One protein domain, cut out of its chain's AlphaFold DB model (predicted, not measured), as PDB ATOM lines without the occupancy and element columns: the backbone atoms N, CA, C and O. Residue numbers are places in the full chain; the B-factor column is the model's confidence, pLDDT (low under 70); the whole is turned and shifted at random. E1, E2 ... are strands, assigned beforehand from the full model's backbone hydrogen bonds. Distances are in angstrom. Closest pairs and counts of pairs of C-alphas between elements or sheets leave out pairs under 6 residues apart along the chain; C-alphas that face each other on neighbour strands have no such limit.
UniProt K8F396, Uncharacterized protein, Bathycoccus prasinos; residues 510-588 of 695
ATOM      1  N   CYS A 510     160.692 182.676 147.833       56.94
ATOM      2  CA  CYS A 510     160.439 182.488 146.397       56.94
ATOM      3  C   CYS A 510     159.243 181.520 146.253       56.94
ATOM      4  O   CYS A 510     159.192 180.542 147.004       56.94
ATOM      5  N   PRO A 511     158.267 181.782 145.363       60.47
ATOM      6  CA  PRO A 511     156.988 181.077 145.363       60.47
ATOM      7  C   PRO A 511     157.172 179.586 145.063       60.47
ATOM      8  O   PRO A 511     157.362 179.179 143.918       60.47
ATOM      9  N   VAL A 512     157.097 178.763 146.109       69.81
ATOM     10  CA  VAL A 512     157.179 177.308 145.991       69.81
ATOM     11  C   VAL A 512     155.799 176.823 145.585       69.81
ATOM     12  O   VAL A 512     154.875 176.859 146.398       69.81
ATOM     13  N   ARG A 513     155.642 176.375 144.334       72.56
ATOM     14  CA  ARG A 513     154.396 175.728 143.896       72.56
ATOM     15  C   ARG A 513     154.180 174.428 144.667       72.56
ATOM     16  O   ARG A 513     155.141 173.676 144.891       72.56
ATOM     17  N   CYS A 514     152.933 174.166 145.044       81.00
ATOM     18  CA  CYS A 514     152.557 172.923 145.696       81.00
ATOM     19  C   CYS A 514     152.853 171.729 144.774       81.00
ATOM     20  O   CYS A 514     152.634 171.800 143.563       81.00
ATOM     21  N   ILE A 515     153.367 170.638 145.338       84.12
ATOM     22  CA  ILE A 515     153.495 169.351 144.649       84.12
ATOM     23  C   ILE A 515     152.781 168.319 145.509       84.12
ATOM     24  O   ILE A 515     153.236 167.978 146.603       84.12
ATOM     25  N   GLY A 516     151.660 167.829 144.995       86.44
ATOM     26  CA  GLY A 516     150.913 166.730 145.574       86.44
ATOM     27  C   GLY A 516     150.288 165.879 144.481       86.44
ATOM     28  O   GLY A 516     149.964 166.380 143.404       86.44
ATOM     29  N   GLU A 517     150.142 164.593 144.763       89.50
ATOM     30  CA  GLU A 517     149.654 163.594 143.820       89.50
ATOM     31  C   GLU A 517     148.565 162.741 144.474       89.50
ATOM     32  O   GLU A 517     148.540 162.528 145.691       89.50
ATOM     33  N   TRP A 518     147.643 162.251 143.652       87.25
ATOM     34  CA  TRP A 518     146.684 161.241 144.067       87.25
ATOM     35  C   TRP A 518     147.354 159.873 144.118       87.25
ATOM     36  O   TRP A 518     148.011 159.472 143.160       87.25
ATOM     37  N   SER A 519     147.111 159.105 145.180       85.94
ATOM     38  CA  SER A 519     147.409 157.675 145.153       85.94
ATOM     39  C   SER A 519     146.682 156.999 143.985       85.94
ATOM     40  O   SER A 519     145.610 157.442 143.551       85.94
ATOM     41  N   ALA A 520     147.203 155.853 143.542       86.44
ATOM     42  CA  ALA A 520     146.383 154.902 142.803       86.44
ATOM     43  C   ALA A 520     145.095 154.598 143.597       86.44
ATOM     44  O   ALA A 520     145.092 154.632 144.833       86.44
ATOM     45  N   PHE A 521     144.004 154.308 142.886       85.56
ATOM     46  CA  PHE A 521     142.797 153.787 143.521       85.56
ATOM     47  C   PHE A 521     143.101 152.446 144.196       85.56
ATOM     48  O   PHE A 521     143.845 151.619 143.659       85.56
ATOM     49  N   SER A 522     142.505 152.222 145.367       85.56
ATOM     50  CA  SER A 522     142.487 150.912 146.007       85.56
ATOM     51  C   SER A 522     141.870 149.862 145.078       85.56
ATOM     52  O   SER A 522     141.127 150.177 144.146       85.56
ATOM     53  N   LYS A 523     142.085 148.582 145.394       84.25
ATOM     54  CA  LYS A 523     141.177 147.535 144.907       84.25
ATOM     55  C   LYS A 523     139.749 147.861 145.376       84.25
ATOM     56  O   LYS A 523     139.577 148.489 146.425       84.25
ATOM     57  N   CYS A 524     138.747 147.467 144.593       85.94
ATOM     58  CA  CYS A 524     137.345 147.607 144.987       85.94
ATOM     59  C   CYS A 524     137.091 146.780 146.255       85.94
ATOM     60  O   CYS A 524     137.581 145.655 146.344       85.94
ATOM     61  N   THR A 525     136.343 147.312 147.225       83.00
ATOM     62  CA  THR A 525     136.050 146.613 148.492       83.00
ATOM     63  C   THR A 525     135.204 145.353 148.316       83.00
ATOM     64  O   THR A 525     135.235 144.488 149.184       83.00
ATOM     65  N   ARG A 526     134.471 145.229 147.202       75.75
ATOM     66  CA  ARG A 526     133.629 144.073 146.862       75.75
ATOM     67  C   ARG A 526     133.848 143.697 145.398       75.75
ATOM     68  O   ARG A 526     134.002 144.577 144.551       75.75
ATOM     69  N   ASN A 527     133.850 142.406 145.068       79.19
ATOM     70  CA  ASN A 527     134.018 141.964 143.673       79.19
ATOM     71  C   ASN A 527     132.728 142.063 142.838       79.19
ATOM     72  O   ASN A 527     132.816 142.124 141.616       79.19
ATOM     73  N   CYS A 528     131.566 142.112 143.491       76.19
ATOM     74  CA  CYS A 528     130.230 142.260 142.912       76.19
ATOM     75  C   CYS A 528     129.258 142.782 144.000       76.19
ATOM     76  O   CYS A 528     129.670 143.005 145.142       76.19
ATOM     77  N   ASP A 529     127.989 143.014 143.650       74.62
ATOM     78  CA  ASP A 529     126.948 143.627 144.502       74.62
ATOM     79  C   ASP A 529     127.268 145.063 144.996       74.62
ATOM     80  O   ASP A 529     126.675 145.532 145.964       74.62
ATOM     81  N   GLY A 530     128.158 145.794 144.309       78.81
ATOM     82  CA  GLY A 530     128.430 147.222 144.546       78.81
ATOM     83  C   GLY A 530     129.406 147.503 145.692       78.81
ATOM     84  O   GLY A 530     129.007 147.680 146.840       78.81
ATOM     85  N   GLY A 531     130.698 147.592 145.372       83.44
ATOM     86  CA  GLY A 531     131.752 148.033 146.290       83.44
ATOM     87  C   GLY A 531     132.179 149.487 146.071       83.44
ATOM     88  O   GLY A 531     131.632 150.211 145.238       83.44
ATOM     89  N   THR A 532     133.216 149.904 146.796       85.38
ATOM     90  CA  THR A 532     133.872 151.212 146.655       85.38
ATOM     91  C   THR A 532     135.380 151.071 146.435       85.38
ATOM     92  O   THR A 532     136.028 150.161 146.951       85.38
ATOM     93  N   THR A 533     135.958 151.977 145.650       87.12
ATOM     94  CA  THR A 533     137.406 152.232 145.594       87.12
ATOM     95  C   THR A 533     137.701 153.550 146.287       87.12
ATOM     96  O   THR A 533     136.912 154.488 146.183       87.12
ATOM     97  N   LYS A 534     138.843 153.645 146.969       88.38
ATOM     98  CA  LYS A 534     139.293 154.871 147.641       88.38
ATOM     99  C   LYS A 534     140.656 155.294 147.101       88.38
ATOM    100  O   LYS A 534     141.493 154.440 146.811       88.38
ATOM    101  N   LYS A 535     140.897 156.599 146.981       89.88
ATOM    102  CA  LYS A 535     142.234 157.170 146.743       89.88
ATOM    103  C   LYS A 535     142.478 158.370 147.651       89.88
ATOM    104  O   LYS A 535     141.535 159.095 147.963       89.88
ATOM    105  N   THR A 536     143.731 158.602 148.025       88.00
ATOM    106  CA  THR A 536     144.124 159.653 148.978       88.00
ATOM    107  C   THR A 536     145.101 160.626 148.328       88.00
ATOM    108  O   THR A 536     145.980 160.205 147.577       88.00
ATOM    109  N   TYR A 537     144.961 161.922 148.605       90.00
ATOM    110  CA  TYR A 537     145.862 162.952 148.090       90.00
ATOM    111  C   TYR A 537     147.030 163.245 149.046       90.00
ATOM    112  O   TYR A 537     146.844 163.666 150.197       90.00
ATOM    113  N   SER A 538     148.254 163.058 148.557       83.81
ATOM    114  CA  SER A 538     149.493 163.259 149.313       83.81
ATOM    115  C   SER A 538     150.216 164.508 148.830       83.81
ATOM    116  O   SER A 538     150.536 164.609 147.651       83.81
ATOM    117  N   ILE A 539     150.503 165.450 149.734       87.75
ATOM    118  CA  ILE A 539     151.283 166.655 149.425       87.75
ATOM    119  C   ILE A 539     152.735 166.394 149.819       87.75
ATOM    120  O   ILE A 539     153.078 166.414 150.996       87.75
ATOM    121  N   PHE A 540     153.590 166.163 148.824       83.69
ATOM    122  CA  PHE A 540     155.029 165.967 149.018       83.69
ATOM    123  C   PHE A 540     155.774 167.288 149.241       83.69
ATOM    124  O   PHE A 540     156.835 167.308 149.862       83.69
ATOM    125  N   ARG A 541     155.222 168.405 148.752       82.19
ATOM    126  CA  ARG A 541     155.755 169.749 148.990       82.19
ATOM    127  C   ARG A 541     154.614 170.765 149.113       82.19
ATOM    128  O   ARG A 541     153.966 171.043 148.102       82.19
ATOM    129  N   PRO A 542     154.345 171.332 150.303       75.38
ATOM    130  CA  PRO A 542     153.311 172.350 150.464       75.38
ATOM    131  C   PRO A 542     153.711 173.663 149.781       75.38
ATOM    132  O   PRO A 542     154.899 173.965 149.636       75.38
ATOM    133  N   ALA A 543     152.715 174.461 149.391       75.12
ATOM    134  CA  ALA A 543     152.955 175.797 148.857       75.12
ATOM    135  C   ALA A 543     153.594 176.721 149.911       75.12
ATOM    136  O   ALA A 543     153.214 176.693 151.083       75.12
ATOM    137  N   LYS A 544     154.530 177.577 149.486       73.31
ATOM    138  CA  LYS A 544     155.088 178.673 150.304       73.31
ATOM    139  C   LYS A 544     155.118 179.982 149.514       73.31
ATOM    140  O   LYS A 544     155.261 179.973 148.290       73.31
ATOM    141  N   GLY A 545     155.000 181.104 150.224       68.50
ATOM    142  CA  GLY A 545     154.880 182.432 149.619       68.50
ATOM    143  C   GLY A 545     153.603 182.555 148.785       68.50
ATOM    144  O   GLY A 545     152.558 182.021 149.151       68.50
ATOM    145  N   SER A 546     153.693 183.215 147.632       63.00
ATOM    146  CA  SER A 546     152.609 183.334 146.643       63.00
ATOM    147  C   SER A 546     152.490 182.126 145.693       63.00
ATOM    148  O   SER A 546     151.956 182.255 144.592       63.00
ATOM    149  N   GLY A 547     153.010 180.958 146.091       68.12
ATOM    150  CA  GLY A 547     152.961 179.729 145.300       68.12
ATOM    151  C   GLY A 547     151.544 179.189 145.078       68.12
ATOM    152  O   GLY A 547     150.662 179.316 145.929       68.12
ATOM    153  N   GLU A 548     151.344 178.553 143.923       76.94
ATOM    154  CA  GLU A 548     150.091 177.885 143.558       76.94
ATOM    155  C   GLU A 548     149.759 176.753 144.546       76.94
ATOM    156  O   GLU A 548     150.632 175.963 144.920       76.94
ATOM    157  N   GLN A 549     148.501 176.707 144.990       84.38
ATOM    158  CA  GLN A 549     147.995 175.729 145.956       84.38
ATOM    159  C   GLN A 549     147.706 174.383 145.279       84.38
ATOM    160  O   GLN A 549     147.405 174.331 144.091       84.38
ATOM    161  N   CYS A 550     147.780 173.292 146.041       84.88
ATOM    162  CA  CYS A 550     147.456 171.961 145.526       84.88
ATOM    163  C   CYS A 550     145.959 171.809 145.187       84.88
ATOM    164  O   CYS A 550     145.106 172.458 145.793       84.88
ATOM    165  N   GLU A 551     145.645 170.879 144.277       84.94
ATOM    166  CA  GLU A 551     144.276 170.564 143.824       84.94
ATOM    167  C   GLU A 551     143.333 170.119 144.955       84.94
ATOM    168  O   GLU A 551     142.118 170.304 144.879       84.94
ATOM    169  N   ALA A 552     143.892 169.495 145.993       86.00
ATOM    170  CA  ALA A 552     143.177 168.903 147.115       86.00
ATOM    171  C   ALA A 552     143.965 169.083 148.423       86.00
ATOM    172  O   ALA A 552     145.160 169.396 148.422       86.00
ATOM    173  N   LYS A 553     143.294 168.888 149.563       85.50
ATOM    174  CA  LYS A 553     143.941 168.939 150.884       85.50
ATOM    175  C   LYS A 553     144.799 167.694 151.113       85.50
ATOM    176  O   LYS A 553     144.471 166.608 150.638       85.50
ATOM    177  N   HIS A 554     145.876 167.823 151.887       85.38
ATOM    178  CA  HIS A 554     146.656 166.657 152.296       85.38
ATOM    179  C   HIS A 554     145.790 165.693 153.123       85.38
ATOM    180  O   HIS A 554     145.061 166.130 154.012       85.38
ATOM    181  N   GLY A 555     145.841 164.399 152.800       83.19
ATOM    182  CA  GLY A 555     145.019 163.373 153.440       83.19
ATOM    183  C   GLY A 555     143.572 163.327 152.935       83.19
ATOM    184  O   GLY A 555     142.790 162.524 153.433       83.19
ATOM    185  N   GLN A 556     143.194 164.147 151.945       86.75
ATOM    186  CA  GLN A 556     141.852 164.109 151.370       86.75
ATOM    187  C   GLN A 556     141.617 162.780 150.645       86.75
ATOM    188  O   GLN A 556     142.321 162.455 149.687       86.75
ATOM    189  N   VAL A 557     140.603 162.039 151.091       86.88
ATOM    190  CA  VAL A 557     140.144 160.795 150.465       86.88
ATOM    191  C   VAL A 557     139.015 161.105 149.479       86.88
ATOM    192  O   VAL A 557     138.162 161.951 149.746       86.88
ATOM    193  N   VAL A 558     139.011 160.419 148.338       88.81
ATOM    194  CA  VAL A 558     137.897 160.380 147.381       88.81
ATOM    195  C   VAL A 558     137.482 158.929 147.189       88.81
ATOM    196  O   VAL A 558     138.337 158.067 146.972       88.81
ATOM    197  N   GLU A 559     136.176 158.676 147.266       89.12
ATOM    198  CA  GLU A 559     135.577 157.347 147.147       89.12
ATOM    199  C   GLU A 559     134.674 157.277 145.912       89.12
ATOM    200  O   GLU A 559     133.859 158.171 145.695       89.12
ATOM    201  N   ASN A 560     134.820 156.214 145.120       88.19
ATOM    202  CA  ASN A 560     134.042 155.960 143.907       88.19
ATOM    203  C   ASN A 560     133.406 154.565 143.970       88.19
ATOM    204  O   ASN A 560     134.076 153.603 144.352       88.19
ATOM    205  N   GLU A 561     132.159 154.434 143.521       87.88
ATOM    206  CA  GLU A 561     131.484 153.141 143.348       87.88
ATOM    207  C   GLU A 561     132.179 152.262 142.291       87.88
ATOM    208  O   GLU A 561     132.731 152.750 141.301       87.88
ATOM    209  N   CYS A 562     132.151 150.946 142.495       86.38
ATOM    210  CA  CYS A 562     132.735 149.947 141.604       86.38
ATOM    211  C   CYS A 562     131.994 148.607 141.716       86.38
ATOM    212  O   CYS A 562     131.313 148.339 142.702       86.38
ATOM    213  N   ASN A 563     132.129 147.745 140.703       77.81
ATOM    214  CA  ASN A 563     131.553 146.393 140.698       77.81
ATOM    215  C   ASN A 563     130.049 146.336 141.049       77.81
ATOM    216  O   ASN A 563     129.594 145.463 141.782       77.81
ATOM    217  N   THR A 564     129.262 147.257 140.489       81.19
ATOM    218  CA  THR A 564     127.801 147.369 140.672       81.19
ATOM    219  C   THR A 564     126.986 146.285 139.948       81.19
ATOM    220  O   THR A 564     125.756 146.303 139.983       81.19
ATOM    221  N   HIS A 565     127.647 145.322 139.297       75.31
ATOM    222  CA  HIS A 565     126.999 144.130 138.758       75.31
ATOM    223  C   HIS A 565     126.642 143.169 139.900       75.31
ATOM    224  O   HIS A 565     127.387 143.048 140.873       75.31
ATOM    225  N   LYS A 566     125.499 142.484 139.794       68.56
ATOM    226  CA  LYS A 566     125.053 141.561 140.844       68.56
ATOM    227  C   LYS A 566     125.932 140.313 140.903       68.56
ATOM    228  O   LYS A 566     126.336 139.806 139.858       68.56
ATOM    229  N   CYS A 567     126.190 139.807 142.105       72.88
ATOM    230  CA  CYS A 567     126.847 138.519 142.288       72.88
ATOM    231  C   CYS A 567     125.930 137.378 141.817       72.88
ATOM    232  O   CYS A 567     124.767 137.290 142.224       72.88
ATOM    233  N   GLU A 568     126.468 136.456 141.021       54.94
ATOM    234  CA  GLU A 568     125.848 135.150 140.789       54.94
ATOM    235  C   GLU A 568     126.083 134.272 142.033       54.94
ATOM    236  O   GLU A 568     127.209 134.174 142.523       54.94
ATOM    237  N   ARG A 569     125.013 133.719 142.623       57.00
ATOM    238  CA  ARG A 569     125.038 133.119 143.975       57.00
ATOM    239  C   ARG A 569     124.591 131.656 143.973       57.00
ATOM    240  O   ARG A 569     123.432 131.362 144.257       57.00
ATOM    241  N   GLU A 570     125.525 130.734 143.755       42.56
ATOM    242  CA  GLU A 570     125.300 129.300 143.985       42.56
ATOM    243  C   GLU A 570     125.472 128.942 145.475       42.56
ATOM    244  O   GLU A 570     126.583 128.798 145.989       42.56
ATOM    245  N   CYS A 571     124.357 128.796 146.196       47.75
ATOM    246  CA  CYS A 571     124.360 128.399 147.607       47.75
ATOM    247  C   CYS A 571     124.292 126.869 147.748       47.75
ATOM    248  O   CYS A 571     123.207 126.292 147.795       47.75
ATOM    249  N   LEU A 572     125.446 126.204 147.849       46.06
ATOM    250  CA  LEU A 572     125.510 124.758 148.085       46.06
ATOM    251  C   LEU A 572     125.341 124.434 149.580       46.06
ATOM    252  O   LEU A 572     126.066 124.951 150.432       46.06
ATOM    253  N   GLY A 573     124.378 123.569 149.907       43.53
ATOM    254  CA  GLY A 573     124.078 123.140 151.276       43.53
ATOM    255  C   GLY A 573     124.330 121.649 151.490       43.53
ATOM    256  O   GLY A 573     123.890 120.824 150.693       43.53
ATOM    257  N   VAL A 574     125.004 121.297 152.587       46.47
ATOM    258  CA  VAL A 574     125.230 119.903 152.997       46.47
ATOM    259  C   VAL A 574     124.366 119.595 154.217       46.47
ATOM    260  O   VAL A 574     124.504 120.211 155.275       46.47
ATOM    261  N   TRP A 575     123.462 118.629 154.078       41.47
ATOM    262  CA  TRP A 575     122.536 118.228 155.138       41.47
ATOM    263  C   TRP A 575     123.172 117.200 156.074       41.47
ATOM    264  O   TRP A 575     123.570 116.127 155.625       41.47
ATOM    265  N   ASN A 576     123.218 117.492 157.378       45.97
ATOM    266  CA  ASN A 576     123.733 116.559 158.380       45.97
ATOM    267  C   ASN A 576     122.667 116.204 159.434       45.97
ATOM    268  O   ASN A 576     121.925 117.061 159.921       45.97
ATOM    269  N   LYS A 577     122.572 114.914 159.783       39.38
ATOM    270  CA  LYS A 577     121.373 114.298 160.392       39.38
ATOM    271  C   LYS A 577     121.069 114.749 161.833       39.38
ATOM    272  O   LYS A 577     119.981 114.468 162.324       39.38
ATOM    273  N   HIS A 578     121.998 115.448 162.488       43.06
ATOM    274  CA  HIS A 578     121.872 115.907 163.881       43.06
ATOM    275  C   HIS A 578     121.966 117.433 164.068       43.06
ATOM    276  O   HIS A 578     121.745 117.909 165.177       43.06
ATOM    277  N   THR A 579     122.292 118.207 163.024       43.38
ATOM    278  CA  THR A 579     122.585 119.656 163.145       43.38
ATOM    279  C   THR A 579     121.897 120.533 162.094       43.38
ATOM    280  O   THR A 579     122.061 121.749 162.122       43.38
ATOM    281  N   GLY A 580     121.137 119.950 161.161       48.75
ATOM    282  CA  GLY A 580     120.498 120.685 160.067       48.75
ATOM    283  C   GLY A 580     121.414 120.892 158.855       48.75
ATOM    284  O   GLY A 580     122.378 120.151 158.649       48.75
ATOM    285  N   CYS A 581     121.075 121.871 158.013       39.00
ATOM    286  CA  CYS A 581     121.828 122.177 156.799       39.00
ATOM    287  C   CYS A 581     123.014 123.105 157.093       39.00
ATOM    288  O   CYS A 581     122.835 124.210 157.603       39.00
ATOM    289  N   ILE A 582     124.217 122.670 156.720       48.78
ATOM    290  CA  ILE A 582     125.426 123.490 156.723       48.78
ATOM    291  C   ILE A 582     125.558 124.099 155.326       48.78
ATOM    292  O   ILE A 582     125.883 123.398 154.365       48.78
ATOM    293  N   VAL A 583     125.289 125.399 155.200       44.78
ATOM    294  CA  VAL A 583     125.454 126.124 153.932       44.78
ATOM    295  C   VAL A 583     126.918 126.519 153.748       44.78
ATOM    296  O   VAL A 583     127.519 127.120 154.636       44.78
ATOM    297  N   SER A 584     127.491 126.181 152.594       48.03
ATOM    298  CA  SER A 584     128.881 126.458 152.241       48.03
ATOM    299  C   SER A 584     128.935 127.139 150.876       48.03
ATOM    300  O   SER A 584     128.865 126.496 149.829       48.03
ATOM    301  N   ALA A 585     129.062 128.466 150.886       43.38
ATOM    302  CA  ALA A 585     129.327 129.219 149.671       43.38
ATOM    303  C   ALA A 585     130.772 128.968 149.215       43.38
ATOM    304  O   ALA A 585     131.726 129.310 149.918       43.38
ATOM    305  N   LYS A 586     130.943 128.393 148.022       42.00
ATOM    306  CA  LYS A 586     132.229 128.448 147.319       42.00
ATOM    307  C   LYS A 586     132.339 129.781 146.582       42.00
ATOM    308  O   LYS A 586     131.353 130.292 146.067       42.00
ATOM    309  N   ASN A 587     133.564 130.296 146.496       39.78
ATOM    310  CA  ASN A 587     133.937 131.474 145.708       39.78
ATOM    311  C   ASN A 587     133.330 132.823 146.152       39.78
ATOM    312  O   ASN A 587     133.009 133.653 145.306       39.78
ATOM    313  N   PHE A 588     133.292 133.110 147.458       41.00
ATOM    314  CA  PHE A 588     133.324 134.511 147.897       41.00
ATOM    315  C   PHE A 588     134.764 135.021 148.023       41.00
ATOM    316  O   PHE A 588     135.628 134.365 148.600       41.00
TER     317      PHE A 588
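This is residues 510 to 588 of the 695 residues of an uncharacterized protein of Bathycoccus prasinos (UniProt K8F396). A long, thin rod is made of a narrow three-stranded sheet, E1, E2 and E3, and a separate small hairpin, E4 and E5, near one end. E2 is the long middle strand, and its pairing is staggered: E3 runs beside its first part and E1 beside its last. The printed part has 79 residues, with no named helix and five named strands, E1 to E5 in chain order; both sheets, E1 - E2 - E3 and E4 - E5, are antiparallel. The class is all strand, though under half of the residues, 33 of 79, are in named elements. The whole is extended, with a radius of gyration of the C-alphas of 23.1 A and spans of 80 by 24 by 13 A.

Find C-alpha 531 at (131.752, 148.033, 146.290); from there E2, residues 531 to 541, runs 32.5 A. E1, residues 515 to 518, begins at (153.495, 169.351, 144.649) and is 10.6 A long. E3, residues 557 to 562, is 15.8 A long. E4, residues 571 to 576, is 16.0 A long, and E5, residues 580 to 585, is 16.1 A, ending at (129.327, 129.219, 149.671).

Begin at E2, the inner strand of the meander E1 E2 E3, each strand the antiparallel neighbour of the one before. Its residues 531 to 536 pair with E3, where N 533 and O 560 are 2.8 A apart. Its residues 537 to 541 pair with E1, where N 517 and O 538 are 2.9 A apart. E1 and E3 are apart. In the hairpin E4 and E5, N 574 and O 582 are 2.9 A apart. E3 and E4 are apart.

The C-alphas of Cys 510 and Lys 577, the two farthest apart, are 79.8 A from each other. The printed part has no cut. The links E1 to E2 and E2 to E3 are long. Look at the B-factor column: mean pLDDT is 71.5 over the printed part, and residues 568 to 588 are among those under 70.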